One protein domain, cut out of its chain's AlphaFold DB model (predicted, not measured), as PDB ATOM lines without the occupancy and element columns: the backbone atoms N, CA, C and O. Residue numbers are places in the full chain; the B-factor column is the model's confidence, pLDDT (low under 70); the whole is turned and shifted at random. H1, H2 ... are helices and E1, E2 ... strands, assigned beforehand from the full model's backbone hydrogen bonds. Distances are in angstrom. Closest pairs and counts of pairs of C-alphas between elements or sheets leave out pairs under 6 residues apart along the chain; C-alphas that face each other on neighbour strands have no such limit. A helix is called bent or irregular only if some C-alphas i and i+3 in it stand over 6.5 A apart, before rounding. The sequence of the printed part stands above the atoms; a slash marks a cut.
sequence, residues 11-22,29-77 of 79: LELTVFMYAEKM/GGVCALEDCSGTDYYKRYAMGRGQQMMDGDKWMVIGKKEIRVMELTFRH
ATOM      1  N   LEU A  11     145.752 141.480 217.432       86.44
ATOM      2  CA  LEU A  11     146.095 142.671 216.642       86.44
ATOM      3  C   LEU A  11     145.150 142.879 215.454       86.44
ATOM      4  O   LEU A  11     144.862 144.022 215.097       86.44
ATOM      5  N   GLU A  12     144.689 141.785 214.853       88.81
ATOM      6  CA  GLU A  12     143.851 141.745 213.656       88.81
ATOM      7  C   GLU A  12     143.001 140.467 213.685       88.81
ATOM      8  O   GLU A  12     143.480 139.416 214.119       88.81
ATOM      9  N   LEU A  13     141.762 140.542 213.194       90.19
ATOM     10  CA  LEU A  13     140.945 139.372 212.878       90.19
ATOM     11  C   LEU A  13     140.650 139.365 211.374       90.19
ATOM     12  O   LEU A  13     140.089 140.325 210.849       90.19
ATOM     13  N   THR A  14     140.984 138.264 210.701       91.56
ATOM     14  CA  THR A  14     140.620 138.037 209.298       91.56
ATOM     15  C   THR A  14     139.608 136.901 209.200       91.56
ATOM     16  O   THR A  14     139.852 135.795 209.682       91.56
ATOM     17  N   VAL A  15     138.479 137.176 208.557       91.12
ATOM     18  CA  VAL A  15     137.489 136.184 208.138       91.12
ATOM     19  C   VAL A  15     137.809 135.815 206.699       91.12
ATOM     20  O   VAL A  15     137.783 136.671 205.820       91.12
ATOM     21  N   PHE A  16     138.112 134.548 206.441       90.25
ATOM     22  CA  PHE A  16     138.281 134.084 205.072       90.25
ATOM     23  C   PHE A  16     136.997 133.434 204.563       90.25
ATOM     24  O   PHE A  16     136.334 132.653 205.249       90.25
ATOM     25  N   MET A  17     136.653 133.785 203.338       85.12
ATOM     26  CA  MET A  17     135.633 133.150 202.533       85.12
ATOM     27  C   MET A  17     136.312 132.097 201.673       85.12
ATOM     28  O   MET A  17     137.385 132.341 201.124       85.12
ATOM     29  N   TYR A  18     135.698 130.927 201.556       81.19
ATOM     30  CA  TYR A  18     136.181 129.912 200.637       81.19
ATOM     31  C   TYR A  18     134.995 129.152 200.051       81.19
ATOM     32  O   TYR A  18     134.106 128.710 200.785       81.19
ATOM     33  N   ALA A  19     134.938 129.095 198.719       66.56
ATOM     34  CA  ALA A  19     133.846 128.452 197.993       66.56
ATOM     35  C   ALA A  19     133.906 126.923 198.118       66.56
ATOM     36  O   ALA A  19     132.868 126.267 198.222       66.56
ATOM     37  N   GLU A  20     135.115 126.364 198.156       65.88
ATOM     38  CA  GLU A  20     135.338 124.933 198.347       65.88
ATOM     39  C   GLU A  20     135.744 124.654 199.801       65.88
ATOM     40  O   GLU A  20     135.951 125.568 200.584       65.88
ATOM     41  N   LYS A  21     135.754 123.397 200.252       66.81
ATOM     42  CA  LYS A  21     136.221 123.054 201.617       66.81
ATOM     43  C   LYS A  21     137.654 122.540 201.632       66.81
ATOM     44  O   LYS A  21     138.254 122.418 202.694       66.81
ATOM     45  N   MET A  22     138.162 122.193 200.459       79.81
ATOM     46  CA  MET A  22     139.461 121.591 200.230       79.81
ATOM     47  C   MET A  22     140.042 122.233 198.976       79.81
ATOM     48  O   MET A  22     139.251 122.604 198.110       79.81
ATOM     49  N   GLY A  29     151.595 120.924 195.530       81.44
ATOM     50  CA  GLY A  29     152.782 121.738 195.834       81.44
ATOM     51  C   GLY A  29     152.650 123.237 195.531       81.44
ATOM     52  O   GLY A  29     153.656 123.876 195.229       81.44
ATOM     53  N   GLY A  30     151.429 123.781 195.575       85.50
ATOM     54  CA  GLY A  30     151.151 125.197 195.331       85.50
ATOM     55  C   GLY A  30     151.137 126.076 196.587       85.50
ATOM     56  O   GLY A  30     151.466 125.632 197.689       85.50
ATOM     57  N   VAL A  31     150.709 127.330 196.417       88.81
ATOM     58  CA  VAL A  31     150.599 128.331 197.491       88.81
ATOM     59  C   VAL A  31     149.150 128.742 197.743       88.81
ATOM     60  O   VAL A  31     148.327 128.791 196.825       88.81
ATOM     61  N   CYS A  32     148.846 129.063 198.999       88.81
ATOM     62  CA  CYS A  32     147.583 129.689 199.379       88.81
ATOM     63  C   CYS A  32     147.769 131.198 199.511       88.81
ATOM     64  O   CYS A  32     148.784 131.653 200.043       88.81
ATOM     65  N   ALA A  33     146.767 131.970 199.099       89.88
ATOM     66  CA  ALA A  33     146.751 133.414 199.286       89.88
ATOM     67  C   ALA A  33     145.426 133.880 199.893       89.88
ATOM     68  O   ALA A  33     144.379 133.268 199.695       89.88
ATOM     69  N   LEU A  34     145.494 134.975 200.651       92.38
ATOM     70  CA  LEU A  34     144.322 135.738 201.064       92.38
ATOM     71  C   LEU A  34     144.218 136.955 200.154       92.38
ATOM     72  O   LEU A  34     145.078 137.838 200.192       92.38
ATOM     73  N   GLU A  35     143.173 136.992 199.343       93.06
ATOM     74  CA  GLU A  35     142.962 138.013 198.321       93.06
ATOM     75  C   GLU A  35     141.796 138.929 198.688       93.06
ATOM     76  O   GLU A  35     140.881 138.536 199.420       93.06
ATOM     77  N   ASP A  36     141.853 140.182 198.227       93.00
ATOM     78  CA  ASP A  36     140.719 141.083 198.400       93.00
ATOM     79  C   ASP A  36     139.529 140.556 197.600       93.00
ATOM     80  O   ASP A  36     139.622 140.282 196.406       93.00
ATOM     81  N   CYS A  37     138.402 140.440 198.284       92.38
ATOM     82  CA  CYS A  37     137.175 139.883 197.746       92.38
ATOM     83  C   CYS A  37     136.032 140.901 197.732       92.38
ATOM     84  O   CYS A  37     134.918 140.551 197.340       92.38
ATOM     85  N   SER A  38     136.294 142.154 198.125       90.12
ATOM     86  CA  SER A  38     135.301 143.226 198.267       90.12
ATOM     87  C   SER A  38     134.456 143.468 197.003       90.12
ATOM     88  O   SER A  38     133.285 143.844 197.090       90.12
ATOM     89  N   GLY A  39     135.021 143.200 195.821       90.38
ATOM     90  CA  GLY A  39     134.341 143.329 194.529       90.38
ATOM     91  C   GLY A  39     133.460 142.138 194.126       90.38
ATOM     92  O   GLY A  39     132.683 142.250 193.177       90.38
ATOM     93  N   THR A  40     133.551 141.004 194.823       90.00
ATOM     94  CA  THR A  40     132.868 139.760 194.435       90.00
ATOM     95  C   THR A  40     131.397 139.750 194.860       90.00
ATOM     96  O   THR A  40     131.004 140.316 195.883       90.00
ATOM     97  N   ASP A  41     130.546 139.048 194.109       89.75
ATOM     98  CA  ASP A  41     129.141 138.871 194.505       89.75
ATOM     99  C   ASP A  41     128.992 138.003 195.760       89.75
ATOM    100  O   ASP A  41     128.037 138.171 196.524       89.75
ATOM    101  N   TYR A  42     129.945 137.100 196.008       84.69
ATOM    102  CA  TYR A  42     129.974 136.297 197.226       84.69
ATOM    103  C   TYR A  42     130.193 137.178 198.463       84.69
ATOM    104  O   TYR A  42     129.430 137.068 199.427       84.69
ATOM    105  N   TYR A  43     131.135 138.127 198.399       90.69
ATOM    106  CA  TYR A  43     131.327 139.131 199.447       90.69
ATOM    107  C   TYR A  43     130.056 139.941 199.705       90.69
ATOM    108  O   TYR A  43     129.624 140.041 200.852       90.69
ATOM    109  N   LYS A  44     129.404 140.465 198.657       91.25
ATOM    110  CA  LYS A  44     128.166 141.253 198.815       91.25
ATOM    111  C   LYS A  44     127.082 140.456 199.541       91.25
ATOM    112  O   LYS A  44     126.466 140.961 200.477       91.25
ATOM    113  N   ARG A  45     126.877 139.189 199.158       91.31
ATOM    114  CA  ARG A  45     125.904 138.297 199.815       91.31
ATOM    115  C   ARG A  45     126.270 138.019 201.270       91.31
ATOM    116  O   ARG A  45     125.385 138.018 202.124       91.31
ATOM    117  N   TYR A  46     127.551 137.795 201.562       91.19
ATOM    118  CA  TYR A  46     128.024 137.632 202.933       91.19
ATOM    119  C   TYR A  46     127.752 138.892 203.760       91.19
ATOM    120  O   TYR A  46     127.099 138.796 204.800       91.19
ATOM    121  N   ALA A  47     128.179 140.060 203.269       91.31
ATOM    122  CA  ALA A  47     128.036 141.348 203.938       91.31
ATOM    123  C   ALA A  47     126.566 141.704 204.214       91.31
ATOM    124  O   ALA A  47     126.246 142.163 205.306       91.31
ATOM    125  N   MET A  48     125.654 141.431 203.274       91.25
ATOM    126  CA  MET A  48     124.209 141.647 203.452       91.25
ATOM    127  C   MET A  48     123.534 140.623 204.378       91.25
ATOM    128  O   MET A  48     122.437 140.871 204.871       91.25
ATOM    129  N   GLY A  49     124.154 139.459 204.584       91.94
ATOM    130  CA  GLY A  49     123.613 138.366 205.384       91.94
ATOM    131  C   GLY A  49     124.336 138.220 206.719       91.94
ATOM    132  O   GLY A  49     124.193 139.031 207.630       91.94
ATOM    133  N   ARG A  50     125.121 137.145 206.851       87.50
ATOM    134  CA  ARG A  50     125.800 136.791 208.112       87.50
ATOM    135  C   ARG A  50     126.857 137.815 208.537       87.50
ATOM    136  O   ARG A  50     127.137 137.919 209.727       87.50
ATOM    137  N   GLY A  51     127.411 138.572 207.590       90.06
ATOM    138  CA  GLY A  51     128.387 139.627 207.845       90.06
ATOM    139  C   GLY A  51     127.839 140.776 208.688       90.06
ATOM    140  O   GLY A  51     128.612 141.391 209.409       90.06
ATOM    141  N   GLN A  52     126.518 141.004 208.704       92.38
ATOM    142  CA  GLN A  52     125.884 142.060 209.510       92.38
ATOM    143  C   GLN A  52     126.201 141.953 211.007       92.38
ATOM    144  O   GLN A  52     126.306 142.962 211.692       92.38
ATOM    145  N   GLN A  53     126.410 140.737 211.522       90.19
ATOM    146  CA  GLN A  53     126.781 140.519 212.927       90.19
ATOM    147  C   GLN A  53     128.198 141.000 213.259       90.19
ATOM    148  O   GLN A  53     128.538 141.135 214.430       90.19
ATOM    149  N   MET A  54     129.020 141.210 212.228       90.19
ATOM    150  CA  MET A  54     130.400 141.667 212.335       90.19
ATOM    151  C   MET A  54     130.560 143.149 211.960       90.19
ATOM    152  O   MET A  54     131.690 143.627 211.850       90.19
ATOM    153  N   MET A  55     129.449 143.865 211.760       90.38
ATOM    154  CA  MET A  55     129.414 145.299 211.481       90.38
ATOM    155  C   MET A  55     129.148 146.092 212.770       90.38
ATOM    156  O   MET A  55     128.372 145.669 213.626       90.38
ATOM    157  N   ASP A  56     129.782 147.255 212.897       90.44
ATOM    158  CA  ASP A  56     129.517 148.281 213.909       90.44
ATOM    159  C   ASP A  56     129.027 149.540 213.178       90.44
ATOM    160  O   ASP A  56     129.817 150.328 212.656       90.44
ATOM    161  N   GLY A  57     127.705 149.666 213.031       89.31
ATOM    162  CA  GLY A  57     127.101 150.667 212.150       89.31
ATOM    163  C   GLY A  57     127.339 150.349 210.671       89.31
ATOM    164  O   GLY A  57     126.917 149.304 210.179       89.31
ATOM    165  N   ASP A  58     127.990 151.264 209.955       87.25
ATOM    166  CA  ASP A  58     128.298 151.168 208.522       87.25
ATOM    167  C   ASP A  58     129.686 150.572 208.226       87.25
ATOM    168  O   ASP A  58     130.065 150.436 207.062       87.25
ATOM    169  N   LYS A  59     130.440 150.189 209.263       91.81
ATOM    170  CA  LYS A  59     131.819 149.698 209.148       91.81
ATOM    171  C   LYS A  59     131.987 148.312 209.742       91.81
ATOM    172  O   LYS A  59     131.219 147.893 210.604       91.81
ATOM    173  N   TRP A  60     133.033 147.612 209.315       93.25
ATOM    174  CA  TRP A  60     133.449 146.380 209.977       93.25
ATOM    175  C   TRP A  60     133.874 146.676 211.416       93.25
ATOM    176  O   TRP A  60     134.534 147.678 211.696       93.25
ATOM    177  N   MET A  61     133.514 145.791 212.344       92.38
ATOM    178  CA  MET A  61     133.944 145.903 213.735       92.38
ATOM    179  C   MET A  61     135.469 145.963 213.821       92.38
ATOM    180  O   MET A  61     136.182 145.212 213.156       92.38
ATOM    181  N   VAL A  62     135.978 146.807 214.712       90.50
ATOM    182  CA  VAL A  62     137.401 146.825 215.062       90.50
ATOM    183  C   VAL A  62     137.673 145.761 216.118       90.50
ATOM    184  O   VAL A  62     137.067 145.773 217.196       90.50
ATOM    185  N   ILE A  63     138.607 144.859 215.821       85.44
ATOM    186  CA  ILE A  63     139.111 143.852 216.754       85.44
ATOM    187  C   ILE A  63     140.624 144.017 216.858       85.44
ATOM    188  O   ILE A  63     141.344 143.991 215.861       85.44
ATOM    189  N   GLY A  64     141.111 144.202 218.084       85.56
ATOM    190  CA  GLY A  64     142.506 144.547 218.295       85.56
ATOM    191  C   GLY A  64     142.803 145.979 217.877       85.56
ATOM    192  O   GLY A  64     142.224 146.921 218.416       85.56
ATOM    193  N   LYS A  65     143.702 146.135 216.901       86.12
ATOM    194  CA  LYS A  65     144.126 147.440 216.370       86.12
ATOM    195  C   LYS A  65     143.586 147.728 214.968       86.12
ATOM    196  O   LYS A  65     143.898 148.784 214.421       86.12
ATOM    197  N   LYS A  66     142.828 146.805 214.366       89.75
ATOM    198  CA  LYS A  66     142.384 146.895 212.970       89.75
ATOM    199  C   LYS A  66     140.923 146.488 212.797       89.75
ATOM    200  O   LYS A  66     140.380 145.718 213.587       89.75
ATOM    201  N   GLU A  67     140.292 147.020 211.754       92.62
ATOM    202  CA  GLU A  67     138.993 146.533 211.285       92.62
ATOM    203  C   GLU A  67     139.100 145.061 210.870       92.62
ATOM    204  O   GLU A  67     140.139 144.624 210.361       92.62
ATOM    205  N   ILE A  68     138.028 144.299 211.096       92.50
ATOM    206  CA  ILE A  68     137.913 142.944 210.557       92.50
ATOM    207  C   ILE A  68     138.096 143.006 209.045       92.50
ATOM    208  O   ILE A  68     137.465 143.808 208.358       92.50
ATOM    209  N   ARG A  69     138.928 142.108 208.523       93.44
ATOM    210  CA  ARG A  69     139.096 141.926 207.082       93.44
ATOM    211  C   ARG A  69     138.331 140.702 206.631       93.44
ATOM    212  O   ARG A  69     138.440 139.647 207.251       93.44
ATOM    213  N   VAL A  70     137.595 140.837 205.535       93.12
ATOM    214  CA  VAL A  70     137.002 139.702 204.832       93.12
ATOM    215  C   VAL A  70     137.822 139.478 203.573       93.12
ATOM    216  O   VAL A  70     137.946 140.381 202.751       93.12
ATOM    217  N   MET A  71     138.423 138.302 203.460       94.19
ATOM    218  CA  MET A  71     139.336 137.950 202.373       94.19
ATOM    219  C   MET A  71     138.855 136.666 201.703       94.19
ATOM    220  O   MET A  71     138.176 135.862 202.336       94.19
ATOM    221  N   GLU A  72     139.216 136.435 200.449       91.62
ATOM    222  CA  GLU A  72     139.020 135.137 199.802       91.62
ATOM    223  C   GLU A  72     140.282 134.290 199.953       91.62
ATOM    224  O   GLU A  72     141.389 134.772 199.717       91.62
ATOM    225  N   LEU A  73     140.119 133.036 200.378       91.19
ATOM    226  CA  LEU A  73     141.200 132.059 200.370       91.19
ATOM    227  C   LEU A  73     141.293 131.444 198.973       91.19
ATOM    228  O   LEU A  73     140.380 130.742 198.546       91.19
ATOM    229  N   THR A  74     142.399 131.678 198.275       89.38
ATOM    230  CA  THR A  74     142.648 131.121 196.943       89.38
ATOM    231  C   THR A  74     143.799 130.126 196.973       89.38
ATOM    232  O   THR A  74     144.728 130.231 197.779       89.38
ATOM    233  N   PHE A  75     143.731 129.151 196.070       88.81
ATOM    234  CA  PHE A  75     144.742 128.116 195.889       88.81
ATOM    235  C   PHE A  75     145.359 128.296 194.511       88.81
ATOM    236  O   PHE A  75     144.664 128.237 193.496       88.81
ATOM    237  N   ARG A  76     146.664 128.558 194.472       87.06
ATOM    238  CA  ARG A  76     147.408 128.801 193.235       87.06
ATOM    239  C   ARG A  76     148.378 127.656 192.996       87.06
ATOM    240  O   ARG A  76     149.026 127.187 193.930       87.06
ATOM    241  N   HIS A  77     148.473 127.201 191.754       86.81
ATOM    242  CA  HIS A  77     149.467 126.209 191.353       86.81
ATOM    243  C   HIS A  77     150.857 126.860 191.273       86.81
ATOM    244  O   HIS A  77     150.981 127.953 190.722       86.81
TER     245      HIS A  77
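This is residues 11 to 22 and 29 to 77 of the 79 residues of an uncharacterized protein of Fusarium oxysporum f. sp. cubense (strain race 1) (UniProt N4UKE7). A narrow, twisted ribbon of three strands, with E3 between E1 and E2, has two short helices, H1 and H2, following each other toward one end of the model, while E2 and E3 reach out toward the other end. H1 only grazes the sheet, and residues 55 to 68, the long stretch between H2 and E3, loop out beyond H2 before the chain returns into the sheet. The printed part has 61 residues with two named helices and three named strands, in the order E1, E2, H1, H2, E3; the sheet runs E1, E3, E2 and is mixed, and the class is mixed, helices and strands. The whole is only just compact, close to loose, with a radius of gyration of the C-alphas of 12.6 A, and it is elongated, spanning 41 by 27 by 19 A.

Begin at the inner strand E3, residues 69 to 76. E2, residues 31 to 36, an edge strand, is its antiparallel neighbour, with an angle of 144 degrees between their directions; look for N 35 and O 72, 2.9 A apart and within hydrogen-bond range. The other edge strand, E1, residues 14 to 17, is parallel to E3 at 53 degrees, with N 15 and O 69 within hydrogen-bond range at 2.8 A. The sheet is only just strongly twisted, its C-alphas lying up to 4.4 A off the best plane. H1, residues 41 to 48, is on the sheet but only grazes it, with its residues 42 to 47; its closest C-alphas to E3 are those of Tyr 43 and Val 70, 7.8 A apart. H2, residues 50 to 54, is not on the sheet, is apart from E1 and E2, and meets H1 only through their link. In H1 every O i to N i+4 pair is within hydrogen-bond range; in H2 0 of 1 is, beside 2 of 2 O i to N i+3 pairs.

Find C-alpha 14 at (140.620, 138.037, 209.298), where E1 begins. E2 runs 16.2 A from Val 31 to Asp 36, and H1 runs 10.6 A from Asp 41 to Met 48. H2, from Arg 50 to Met 54, is neither bent nor irregular, but only just: C-alphas 50 and 53 are 6.2 A apart. E3, 20.8 A long, ends at C-alpha 76 at (147.408, 128.801, 193.235).

The two C-alphas farthest apart are those of Gly 29 and Gly 57, at 42.0 A. Residues 23 to 28 are not printed, and C-alphas 22 and 29 are 14.0 A apart across this cut. The link from H2 to E3 is long; in it, residues 55 to 56 pair with 59 to 60, and 62 to 63 with 66 to 67, both antiparallel. Low confidence, under 70, is found at residues 19 to 21; the mean pLDDT of the printed part is 88.5.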